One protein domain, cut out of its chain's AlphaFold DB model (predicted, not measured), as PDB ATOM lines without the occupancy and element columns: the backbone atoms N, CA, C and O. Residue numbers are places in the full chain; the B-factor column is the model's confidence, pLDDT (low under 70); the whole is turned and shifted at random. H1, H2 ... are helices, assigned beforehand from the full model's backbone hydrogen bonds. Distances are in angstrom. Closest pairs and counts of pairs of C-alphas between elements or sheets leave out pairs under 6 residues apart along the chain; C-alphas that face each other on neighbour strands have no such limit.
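This is residues 3 to 80 of the 80 residues of an uncharacterized protein of Pseudomonas pharmacofabricae (UniProt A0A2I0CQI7). One long helix, H1, has a short helical hairpin, H2 and H3, folded back beside its second part, while its first part, residues 3 to 20, sticks out free as a long arm. Together the three helices make a small, loosely joined body at one end of that arm: H2 and H3 pack on each other, and H1 comes near both. The printed part has 78 residues, with three named helices in the order H1, H2, H3 and no named strand, and the class is all helix. It is only just extended, close to loose, with a radius of gyration of the C-alphas of 17.6 A. The C-alphas span 63 by 23 by 17 A, and the free arm makes much of the length.

H1, residues 3 to 39, is the longest helix and touches no helix. H2, residues 44 to 56, is close to H1 but not clearly touching; the closest C-alphas, those of Ala 37 and Arg 44, are 6.1 A apart. These two run opposite ways at a shallow tilt of 26 degrees. H3, residues 62 to 78, is also close to H1 but not clearly touching, with the closest C-alphas, those of Gln 29 and Glu 65, 6.4 A apart. H1 and H3 run the same way at a shallow tilt of 18 degrees. H2 and H3 touch and form a helical hairpin, with the closest C-alphas, those of Ala 54 and Leu 64, 6.2 A apart. They run opposite ways at a steep tilt of 36 degrees, only just past shallow. H1, H2 and H3 form an up and down bundle, each helix running against the one before it. Every O i to N i+4 pair is within hydrogen-bond range in H2 and H3, and 32 of 33 are in H1.

H1 begins at C-alpha 3, at (-25.515, -26.619, -2.731), and ends at C-alpha 39, at (17.170, -30.057, 30.673), 54.3 A away. H2 runs from Arg 44 to Gln 56, 18.5 A from first to last C-alpha. H3 runs from Ala 62 to Gln 78, 23.8 A, and ends with C-alpha 78 at (10.186, -37.731, 44.070).

The C-alphas of Tyr 3 and Arg 80, the two farthest apart, are 63.0 A from each other. Without residues 3 to 20, the body of 60 residues spans 37 by 23 by 16 A. The printed part has no cut, and both links, H1 to H2 and H2 to H3, are tight. The mean pLDDT of the printed part is 76.2; 23 residues are under 70, among them residues 28 to 42 and 78 to 80.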
ATOM      1  N   TYR A   3     -25.830 -26.445  -4.149       87.12
ATOM      2  CA  TYR A   3     -25.515 -26.619  -2.731       87.12
ATOM      3  C   TYR A   3     -24.394 -27.631  -2.474       87.12
ATOM      4  O   TYR A   3     -23.723 -27.556  -1.449       87.12
ATOM      5  N   PHE A   4     -24.158 -28.558  -3.406       89.62
ATOM      6  CA  PHE A   4     -23.150 -29.608  -3.251       89.62
ATOM      7  C   PHE A   4     -21.726 -29.037  -3.268       89.62
ATOM      8  O   PHE A   4     -20.890 -29.429  -2.460       89.62
ATOM      9  N   ILE A   5     -21.468 -28.056  -4.137       87.19
ATOM     10  CA  ILE A   5     -20.159 -27.397  -4.248       87.19
ATOM     11  C   ILE A   5     -19.893 -26.542  -3.007       87.19
ATOM     12  O   ILE A   5     -18.794 -26.583  -2.452       87.19
ATOM     13  N   ILE A   6     -20.910 -25.817  -2.528       89.12
ATOM     14  CA  ILE A   6     -20.818 -24.999  -1.309       89.12
ATOM     15  C   ILE A   6     -20.554 -25.895  -0.093       89.12
ATOM     16  O   ILE A   6     -19.668 -25.604   0.715       89.12
ATOM     17  N   PHE A   7     -21.267 -27.020   0.007       93.94
ATOM     18  CA  PHE A   7     -21.071 -28.003   1.067       93.94
ATOM     19  C   PHE A   7     -19.660 -28.600   1.037       93.94
ATOM     20  O   PHE A   7     -18.974 -28.582   2.058       93.94
ATOM     21  N   ILE A   8     -19.189 -29.059  -0.127       93.19
ATOM     22  CA  ILE A   8     -17.844 -29.632  -0.280       93.19
ATOM     23  C   ILE A   8     -16.767 -28.595   0.043       93.19
ATOM     24  O   ILE A   8     -15.831 -28.910   0.770       93.19
ATOM     25  N   THR A   9     -16.901 -27.358  -0.435       94.62
ATOM     26  CA  THR A   9     -15.912 -26.295  -0.190       94.62
ATOM     27  C   THR A   9     -15.831 -25.942   1.295       94.62
ATOM     28  O   THR A   9     -14.742 -25.814   1.853       94.62
ATOM     29  N   THR A  10     -16.981 -25.861   1.968       93.94
ATOM     30  CA  THR A  10     -17.052 -25.575   3.409       93.94
ATOM     31  C   THR A  10     -16.478 -26.732   4.229       93.94
ATOM     32  O   THR A  10     -15.660 -26.522   5.127       93.94
ATOM     33  N   ALA A  11     -16.852 -27.967   3.888       94.38
ATOM     34  CA  ALA A  11     -16.338 -29.169   4.532       94.38
ATOM     35  C   ALA A  11     -14.826 -29.326   4.314       94.38
ATOM     36  O   ALA A  11     -14.112 -29.668   5.252       94.38
ATOM     37  N   ALA A  12     -14.320 -29.017   3.118       94.56
ATOM     38  CA  ALA A  12     -12.895 -29.032   2.808       94.56
ATOM     39  C   ALA A  12     -12.128 -27.984   3.622       94.56
ATOM     40  O   ALA A  12     -11.085 -28.307   4.190       94.56
ATOM     41  N   GLY A  13     -12.659 -26.764   3.753       92.00
ATOM     42  CA  GLY A  13     -12.066 -25.724   4.595       92.00
ATOM     43  C   GLY A  13     -11.980 -26.145   6.065       92.00
ATOM     44  O   GLY A  13     -10.921 -26.024   6.686       92.00
ATOM     45  N   LEU A  14     -13.061 -26.710   6.605       93.00
ATOM     46  CA  LEU A  14     -13.110 -27.190   7.988       93.00
ATOM     47  C   LEU A  14     -12.183 -28.396   8.211       93.00
ATOM     48  O   LEU A  14     -11.451 -28.456   9.202       93.00
ATOM     49  N   TYR A  15     -12.162 -29.330   7.258       92.75
ATOM     50  CA  TYR A  15     -11.277 -30.491   7.280       92.75
ATOM     51  C   TYR A  15      -9.807 -30.073   7.227       92.75
ATOM     52  O   TYR A  15      -8.996 -30.570   8.009       92.75
ATOM     53  N   PHE A  16      -9.468 -29.118   6.360       91.12
ATOM     54  CA  PHE A  16      -8.115 -28.591   6.226       91.12
ATOM     55  C   PHE A  16      -7.631 -27.956   7.533       91.12
ATOM     56  O   PHE A  16      -6.535 -28.274   7.990       91.12
ATOM     57  N   HIS A  17      -8.466 -27.148   8.195       89.25
ATOM     58  CA  HIS A  17      -8.133 -26.558   9.495       89.25
ATOM     59  C   HIS A  17      -7.909 -27.624  10.569       89.25
ATOM     60  O   HIS A  17      -6.910 -27.577  11.292       89.25
ATOM     61  N   TYR A  18      -8.793 -28.621  10.651       88.19
ATOM     62  CA  TYR A  18      -8.652 -29.705  11.621       88.19
ATOM     63  C   TYR A  18      -7.381 -30.535  11.377       88.19
ATOM     64  O   TYR A  18      -6.668 -30.906  12.316       88.19
ATOM     65  N   TRP A  19      -7.064 -30.795  10.108       88.38
ATOM     66  CA  TRP A  19      -5.855 -31.502   9.702       88.38
ATOM     67  C   TRP A  19      -4.584 -30.713  10.041       88.38
ATOM     68  O   TRP A  19      -3.664 -31.271  10.646       88.38
ATOM     69  N   LEU A  20      -4.550 -29.416   9.724       85.88
ATOM     70  CA  LEU A  20      -3.408 -28.545   9.998       85.88
ATOM     71  C   LEU A  20      -3.169 -28.415  11.509       85.88
ATOM     72  O   LEU A  20      -2.041 -28.579  11.975       85.88
ATOM     73  N   TYR A  21      -4.246 -28.244  12.283       84.06
ATOM     74  CA  TYR A  21      -4.206 -28.207  13.745       84.06
ATOM     75  C   TYR A  21      -3.616 -29.496  14.332       84.06
ATOM     76  O   TYR A  21      -2.731 -29.457  15.188       84.06
ATOM     77  N   ARG A  22      -4.049 -30.664  13.842       82.12
ATOM     78  CA  ARG A  22      -3.492 -31.962  14.258       82.12
ATOM     79  C   ARG A  22      -2.017 -32.113  13.891       82.12
ATOM     80  O   ARG A  22      -1.260 -32.637  14.706       82.12
ATOM     81  N   ARG A  23      -1.610 -31.673  12.697       80.81
ATOM     82  CA  ARG A  23      -0.224 -31.764  12.205       80.81
ATOM     83  C   ARG A  23       0.732 -30.899  13.019       80.81
ATOM     84  O   ARG A  23       1.715 -31.436  13.523       80.81
ATOM     85  N   ILE A  24       0.414 -29.618  13.203       77.75
ATOM     86  CA  ILE A  24       1.243 -28.685  13.983       77.75
ATOM     87  C   ILE A  24       1.380 -29.188  15.421       77.75
ATOM     88  O   ILE A  24       2.484 -29.308  15.938       77.75
ATOM     89  N   ARG A  25       0.274 -29.616  16.034       70.94
ATOM     90  CA  ARG A  25       0.264 -30.125  17.410       70.94
ATOM     91  C   ARG A  25       1.100 -31.398  17.601       70.94
ATOM     92  O   ARG A  25       1.648 -31.601  18.679       70.94
ATOM     93  N   LEU A  26       1.218 -32.247  16.576       69.69
ATOM     94  CA  LEU A  26       2.111 -33.413  16.597       69.69
ATOM     95  C   LEU A  26       3.592 -33.012  16.525       69.69
ATOM     96  O   LEU A  26       4.433 -33.673  17.130       69.69
ATOM     97  N   TRP A  27       3.911 -31.949  15.785       71.31
ATOM     98  CA  TRP A  27       5.277 -31.446  15.651       71.31
ATOM     99  C   TRP A  27       5.729 -30.753  16.937       71.31
ATOM    100  O   TRP A  27       6.805 -31.060  17.439       71.31
ATOM    101  N   THR A  28       4.866 -29.927  17.535       63.28
ATOM    102  CA  THR A  28       5.133 -29.253  18.815       63.28
ATOM    103  C   THR A  28       5.358 -30.240  19.958       63.28
ATOM    104  O   THR A  28       6.245 -30.025  20.767       63.28
ATOM    105  N   GLN A  29       4.631 -31.362  20.018       64.75
ATOM    106  CA  GLN A  29       4.892 -32.402  21.028       64.75
ATOM    107  C   GLN A  29       6.261 -33.055  20.882       64.75
ATOM    108  O   GLN A  29       6.893 -33.395  21.880       64.75
ATOM    109  N   ARG A  30       6.711 -33.248  19.640       64.69
ATOM    110  CA  ARG A  30       8.037 -33.800  19.374       64.69
ATOM    111  C   ARG A  30       9.127 -32.816  19.785       64.69
ATOM    112  O   ARG A  30      10.127 -33.239  20.350       64.69
ATOM    113  N   ASP A  31       8.887 -31.532  19.548       68.06
ATOM    114  CA  ASP A  31       9.777 -30.440  19.935       68.06
ATOM    115  C   ASP A  31       9.802 -30.217  21.458       68.06
ATOM    116  O   ASP A  31      10.863 -30.054  22.046       68.06
ATOM    117  N   LEU A  32       8.652 -30.341  22.129       63.34
ATOM    118  CA  LEU A  32       8.536 -30.257  23.585       63.34
ATOM    119  C   LEU A  32       9.249 -31.415  24.289       63.34
ATOM    120  O   LEU A  32       9.912 -31.219  25.303       63.34
ATOM    121  N   ALA A  33       9.131 -32.634  23.760       62.97
ATOM    122  CA  ALA A  33       9.888 -33.769  24.278       62.97
ATOM    123  C   ALA A  33      11.404 -33.551  24.110       62.97
ATOM    124  O   ALA A  33      12.181 -33.936  24.981       62.97
ATOM    125  N   LEU A  34      11.816 -32.903  23.015       60.72
ATOM    126  CA  LEU A  34      13.205 -32.527  22.751       60.72
ATOM    127  C   LEU A  34      13.701 -31.423  23.699       60.72
ATOM    128  O   LEU A  34      14.803 -31.550  24.227       60.72
ATOM    129  N   SER A  35      12.892 -30.394  23.976       61.62
ATOM    130  CA  SER A  35      13.255 -29.313  24.901       61.62
ATOM    131  C   SER A  35      13.262 -29.757  26.363       61.62
ATOM    132  O   SER A  35      14.152 -29.362  27.107       61.62
ATOM    133  N   MET A  36      12.358 -30.653  26.777       59.50
ATOM    134  CA  MET A  36      12.401 -31.242  28.123       59.50
ATOM    135  C   MET A  36      13.585 -32.200  28.314       59.50
ATOM    136  O   MET A  36      14.145 -32.278  29.404       59.50
ATOM    137  N   ALA A  37      13.986 -32.937  27.272       56.22
ATOM    138  CA  ALA A  37      15.137 -33.840  27.341       56.22
ATOM    139  C   ALA A  37      16.486 -33.100  27.364       56.22
ATOM    140  O   ALA A  37      17.474 -33.674  27.825       56.22
ATOM    141  N   ALA A  38      16.533 -31.853  26.884       56.94
ATOM    142  CA  ALA A  38      17.717 -31.004  26.977       56.94
ATOM    143  C   ALA A  38      18.034 -30.586  28.427       56.94
ATOM    144  O   ALA A  38      19.188 -30.305  28.730       56.94
ATOM    145  N   ASP A  39      17.038 -30.594  29.316       58.00
ATOM    146  CA  ASP A  39      17.170 -30.057  30.673       58.00
ATOM    147  C   ASP A  39      17.731 -31.081  31.682       58.00
ATOM    148  O   ASP A  39      18.472 -30.705  32.583       58.00
ATOM    149  N   ASN A  40      17.449 -32.389  31.533       63.22
ATOM    150  CA  ASN A  40      17.855 -33.398  32.529       63.22
ATOM    151  C   ASN A  40      18.197 -34.789  31.942       63.22
ATOM    152  O   ASN A  40      17.313 -35.636  31.764       63.22
ATOM    153  N   PRO A  41      19.490 -35.104  31.713       65.50
ATOM    154  CA  PRO A  41      19.911 -36.388  31.146       65.50
ATOM    155  C   PRO A  41      19.621 -37.606  32.040       65.50
ATOM    156  O   PRO A  41      19.444 -38.705  31.515       65.50
ATOM    157  N   GLN A  42      19.519 -37.431  33.361       68.31
ATOM    158  CA  GLN A  42      19.192 -38.510  34.308       68.31
ATOM    159  C   GLN A  42      17.699 -38.886  34.307       68.31
ATOM    160  O   GLN A  42      17.355 -40.036  34.555       68.31
ATOM    161  N   MET A  43      16.815 -37.948  33.951       70.00
ATOM    162  CA  MET A  43      15.371 -38.191  33.788       70.00
ATOM    163  C   MET A  43      15.023 -38.841  32.451       70.00
ATOM    164  O   MET A  43      13.940 -39.397  32.285       70.00
ATOM    165  N   ARG A  44      15.941 -38.782  31.483       69.19
ATOM    166  CA  ARG A  44      15.748 -39.254  30.111       69.19
ATOM    167  C   ARG A  44      15.231 -40.701  29.997       69.19
ATOM    168  O   ARG A  44      14.272 -40.888  29.246       69.19
ATOM    169  N   PRO A  45      15.787 -41.713  30.698       75.25
ATOM    170  CA  PRO A  45      15.254 -43.077  30.630       75.25
ATOM    171  C   PRO A  45      13.831 -43.183  31.198       75.25
ATOM    172  O   PRO A  45      12.971 -43.783  30.560       75.25
ATOM    173  N   PHE A  46      13.549 -42.517  32.321       77.75
ATOM    174  CA  PHE A  46      12.216 -42.491  32.932       77.75
ATOM    175  C   PHE A  46      11.172 -41.831  32.014       77.75
ATOM    176  O   PHE A  46      10.070 -42.346  31.816       77.75
ATOM    177  N   MET A  47      11.533 -40.710  31.384       75.50
ATOM    178  CA  MET A  47      10.661 -39.995  30.450       75.50
ATOM    179  C   MET A  47      10.375 -40.817  29.183       75.50
ATOM    180  O   MET A  47       9.261 -40.770  28.658       75.50
ATOM    181  N   LEU A  48      11.365 -41.575  28.692       77.81
ATOM    182  CA  LEU A  48      11.215 -42.482  27.549       77.81
ATOM    183  C   LEU A  48      10.254 -43.632  27.858       77.81
ATOM    184  O   LEU A  48       9.397 -43.941  27.029       77.81
ATOM    185  N   GLU A  49      10.345 -44.217  29.052       81.31
ATOM    186  CA  GLU A  49       9.419 -45.259  29.505       81.31
ATOM    187  C   GLU A  49       7.976 -44.737  29.558       81.31
ATOM    188  O   GLU A  49       7.051 -45.349  29.014       81.31
ATOM    189  N   GLN A  50       7.785 -43.542  30.120       80.75
ATOM    190  CA  GLN A  50       6.481 -42.880  30.180       80.75
ATOM    191  C   GLN A  50       5.950 -42.532  28.782       80.75
ATOM    192  O   GLN A  50       4.759 -42.691  28.504       80.75
ATOM    193  N   LEU A  51       6.823 -42.127  27.858       77.19
ATOM    194  CA  LEU A  51       6.453 -41.898  26.462       77.19
ATOM    195  C   LEU A  51       5.970 -43.190  25.792       77.19
ATOM    196  O   LEU A  51       4.965 -43.175  25.076       77.19
ATOM    197  N   GLN A  52       6.633 -44.314  26.061       79.94
ATOM    198  CA  GLN A  52       6.248 -45.619  25.533       79.94
ATOM    199  C   GLN A  52       4.892 -46.077  26.097       79.94
ATOM    200  O   GLN A  52       4.026 -46.515  25.335       79.94
ATOM    201  N   GLN A  53       4.645 -45.887  27.397       80.38
ATOM    202  CA  GLN A  53       3.333 -46.144  28.005       80.38
ATOM    203  C   GLN A  53       2.234 -45.265  27.395       80.38
ATOM    204  O   GLN A  53       1.129 -45.734  27.105       80.38
ATOM    205  N   ALA A  54       2.527 -43.990  27.148       80.19
ATOM    206  CA  ALA A  54       1.571 -43.074  26.547       80.19
ATOM    207  C   ALA A  54       1.255 -43.431  25.082       80.19
ATOM    208  O   ALA A  54       0.100 -43.317  24.652       80.19
ATOM    209  N   GLN A  55       2.245 -43.929  24.332       73.88
ATOM    210  CA  GLN A  55       2.047 -44.479  22.989       73.88
ATOM    211  C   GLN A  55       1.182 -45.743  23.002       73.88
ATOM    212  O   GLN A  55       0.260 -45.845  22.189       73.88
ATOM    213  N   GLN A  56       1.414 -46.672  23.938       80.50
ATOM    214  CA  GLN A  56       0.574 -47.868  24.103       80.50
ATOM    215  C   GLN A  56      -0.880 -47.498  24.417       80.50
ATOM    216  O   GLN A  56      -1.812 -48.086  23.869       80.50
ATOM    217  N   ARG A  57      -1.083 -46.448  25.220       79.06
ATOM    218  CA  ARG A  57      -2.405 -45.883  25.533       79.06
ATOM    219  C   ARG A  57      -3.016 -45.064  24.389       79.06
ATOM    220  O   ARG A  57      -4.106 -44.520  24.550       79.06
ATOM    221  N   LYS A  58      -2.340 -44.964  23.236       76.31
ATOM    222  CA  LYS A  58      -2.745 -44.156  22.070       76.31
ATOM    223  C   LYS A  58      -3.097 -42.711  22.445       76.31
ATOM    224  O   LYS A  58      -3.936 -42.088  21.788       76.31
ATOM    225  N   LEU A  59      -2.450 -42.166  23.477       72.31
ATOM    226  CA  LEU A  59      -2.624 -40.771  23.861       72.31
ATOM    227  C   LEU A  59      -2.061 -39.899  22.735       72.31
ATOM    228  O   LEU A  59      -0.960 -40.125  22.235       72.31
ATOM    229  N   ARG A  60      -2.856 -38.934  22.273       66.50
ATOM    230  CA  ARG A  60      -2.522 -38.075  21.130       66.50
ATOM    231  C   ARG A  60      -2.720 -36.621  21.498       66.50
ATOM    232  O   ARG A  60      -3.680 -36.269  22.185       66.50
ATOM    233  N   GLY A  61      -1.874 -35.760  20.950       71.69
ATOM    234  CA  GLY A  61      -2.017 -34.336  21.178       71.69
ATOM    235  C   GLY A  61      -1.743 -33.981  22.645       71.69
ATOM    236  O   GLY A  61      -0.919 -34.586  23.321       71.69
ATOM    237  N   ALA A  62      -2.524 -33.043  23.164       63.72
ATOM    238  CA  ALA A  62      -2.405 -32.518  24.521       63.72
ATOM    239  C   ALA A  62      -2.593 -33.588  25.606       63.72
ATOM    240  O   ALA A  62      -2.144 -33.381  26.722       63.72
ATOM    241  N   ALA A  63      -3.224 -34.730  25.306       70.69
ATOM    242  CA  ALA A  63      -3.319 -35.831  26.265       70.69
ATOM    243  C   ALA A  63      -1.952 -36.492  26.511       70.69
ATOM    244  O   ALA A  63      -1.616 -36.802  27.648       70.69
ATOM    245  N   LEU A  64      -1.151 -36.658  25.453       72.12
ATOM    246  CA  LEU A  64       0.228 -37.144  25.544       72.12
ATOM    247  C   LEU A  64       1.114 -36.113  26.253       72.12
ATOM    248  O   LEU A  64       1.920 -36.452  27.111       72.12
ATOM    249  N   GLU A  65       0.915 -34.845  25.912       68.44
ATOM    250  CA  GLU A  65       1.669 -33.716  26.450       68.44
ATOM    251  C   GLU A  65       1.416 -33.509  27.949       68.44
ATOM    252  O   GLU A  65       2.357 -33.390  28.730       68.44
ATOM    253  N   ASN A  66       0.149 -33.549  28.372       74.06
ATOM    254  CA  ASN A  66      -0.228 -33.481  29.781       74.06
ATOM    255  C   ASN A  66       0.265 -34.701  30.558       74.06
ATOM    256  O   ASN A  66       0.707 -34.543  31.691       74.06
ATOM    257  N   PHE A  67       0.233 -35.893  29.956       81.62
ATOM    258  CA  PHE A  67       0.759 -37.104  30.582       81.62
ATOM    259  C   PHE A  67       2.271 -37.005  30.827       81.62
ATOM    260  O   PHE A  67       2.731 -37.260  31.937       81.62
ATOM    261  N   LEU A  68       3.040 -36.563  29.827       76.06
ATOM    262  CA  LEU A  68       4.487 -36.355  29.958       76.06
ATOM    263  C   LEU A  68       4.821 -35.233  30.950       76.06
ATOM    264  O   LEU A  68       5.725 -35.390  31.766       76.06
ATOM    265  N   ARG A  69       4.062 -34.129  30.938       75.12
ATOM    266  CA  ARG A  69       4.228 -33.020  31.890       75.12
ATOM    267  C   ARG A  69       3.935 -33.450  33.330       75.12
ATOM    268  O   ARG A  69       4.681 -33.078  34.230       75.12
ATOM    269  N   GLN A  70       2.884 -34.241  33.550       80.19
ATOM    270  CA  GLN A  70       2.585 -34.821  34.862       80.19
ATOM    271  C   GLN A  70       3.683 -35.789  35.302       80.19
ATOM    272  O   GLN A  70       4.149 -35.685  36.429       80.19
ATOM    273  N   ALA A  71       4.154 -36.662  34.409       81.81
ATOM    274  CA  ALA A  71       5.243 -37.586  34.712       81.81
ATOM    275  C   ALA A  71       6.534 -36.852  35.124       81.81
ATOM    276  O   ALA A  71       7.160 -37.222  36.116       81.81
ATOM    277  N   ALA A  72       6.896 -35.780  34.414       77.06
ATOM    278  CA  ALA A  72       8.046 -34.945  34.751       77.06
ATOM    279  C   ALA A  72       7.883 -34.249  36.115       77.06
ATOM    280  O   ALA A  72       8.818 -34.232  36.917       77.06
ATOM    281  N   ALA A  73       6.690 -33.719  36.409       80.06
ATOM    282  CA  ALA A  73       6.387 -33.095  37.696       80.06
ATOM    283  C   ALA A  73       6.456 -34.100  38.860       80.06
ATOM    284  O   ALA A  73       7.020 -33.786  39.908       80.06
ATOM    285  N   SER A  74       5.939 -35.317  38.668       79.44
ATOM    286  CA  SER A  74       6.015 -36.395  39.661       79.44
ATOM    287  C   SER A  74       7.453 -36.824  39.939       79.44
ATOM    288  O   SER A  74       7.810 -37.020  41.099       79.44
ATOM    289  N   TYR A  75       8.298 -36.912  38.909       77.12
ATOM    290  CA  TYR A  75       9.717 -37.207  39.103       77.12
ATOM    291  C   TYR A  75      10.425 -36.086  39.872       77.12
ATOM    292  O   TYR A  75      11.158 -36.369  40.812       77.12
ATOM    293  N   HIS A  76      10.177 -34.814  39.540       73.06
ATOM    294  CA  HIS A  76      10.751 -33.684  40.286       73.06
ATOM    295  C   HIS A  76      10.313 -33.647  41.757       73.06
ATOM    296  O   HIS A  76      11.079 -33.198  42.604       73.06
ATOM    297  N   GLN A  77       9.096 -34.105  42.066       75.25
ATOM    298  CA  GLN A  77       8.630 -34.250  43.446       75.25
ATOM    299  C   GLN A  77       9.273 -35.435  44.174       75.25
ATOM    300  O   GLN A  77       9.526 -35.317  45.365       75.25
ATOM    301  N   GLN A  78       9.527 -36.553  43.488       68.06
ATOM    302  CA  GLN A  78      10.186 -37.731  44.070       68.06
ATOM    303  C   GLN A  78      11.703 -37.576  44.205       68.06
ATOM    304  O   GLN A  78      12.303 -38.211  45.063       68.06
ATOM    305  N   ALA A  79      12.321 -36.744  43.369       64.50
ATOM    306  CA  ALA A  79      13.743 -36.420  43.429       64.50
ATOM    307  C   ALA A  79      14.082 -35.352  44.493       64.50
ATOM    308  O   ALA A  79      15.198 -34.831  44.492       64.50
ATOM    309  N   ARG A  80      13.123 -34.995  45.358       50.81
ATOM    310  CA  ARG A  80      13.246 -34.000  46.428       50.81
ATOM    311  C   ARG A  80      13.290 -34.681  47.789       50.81
ATOM    312  O   ARG A  80      14.050 -34.178  48.641       50.81
TER     313      ARG A  80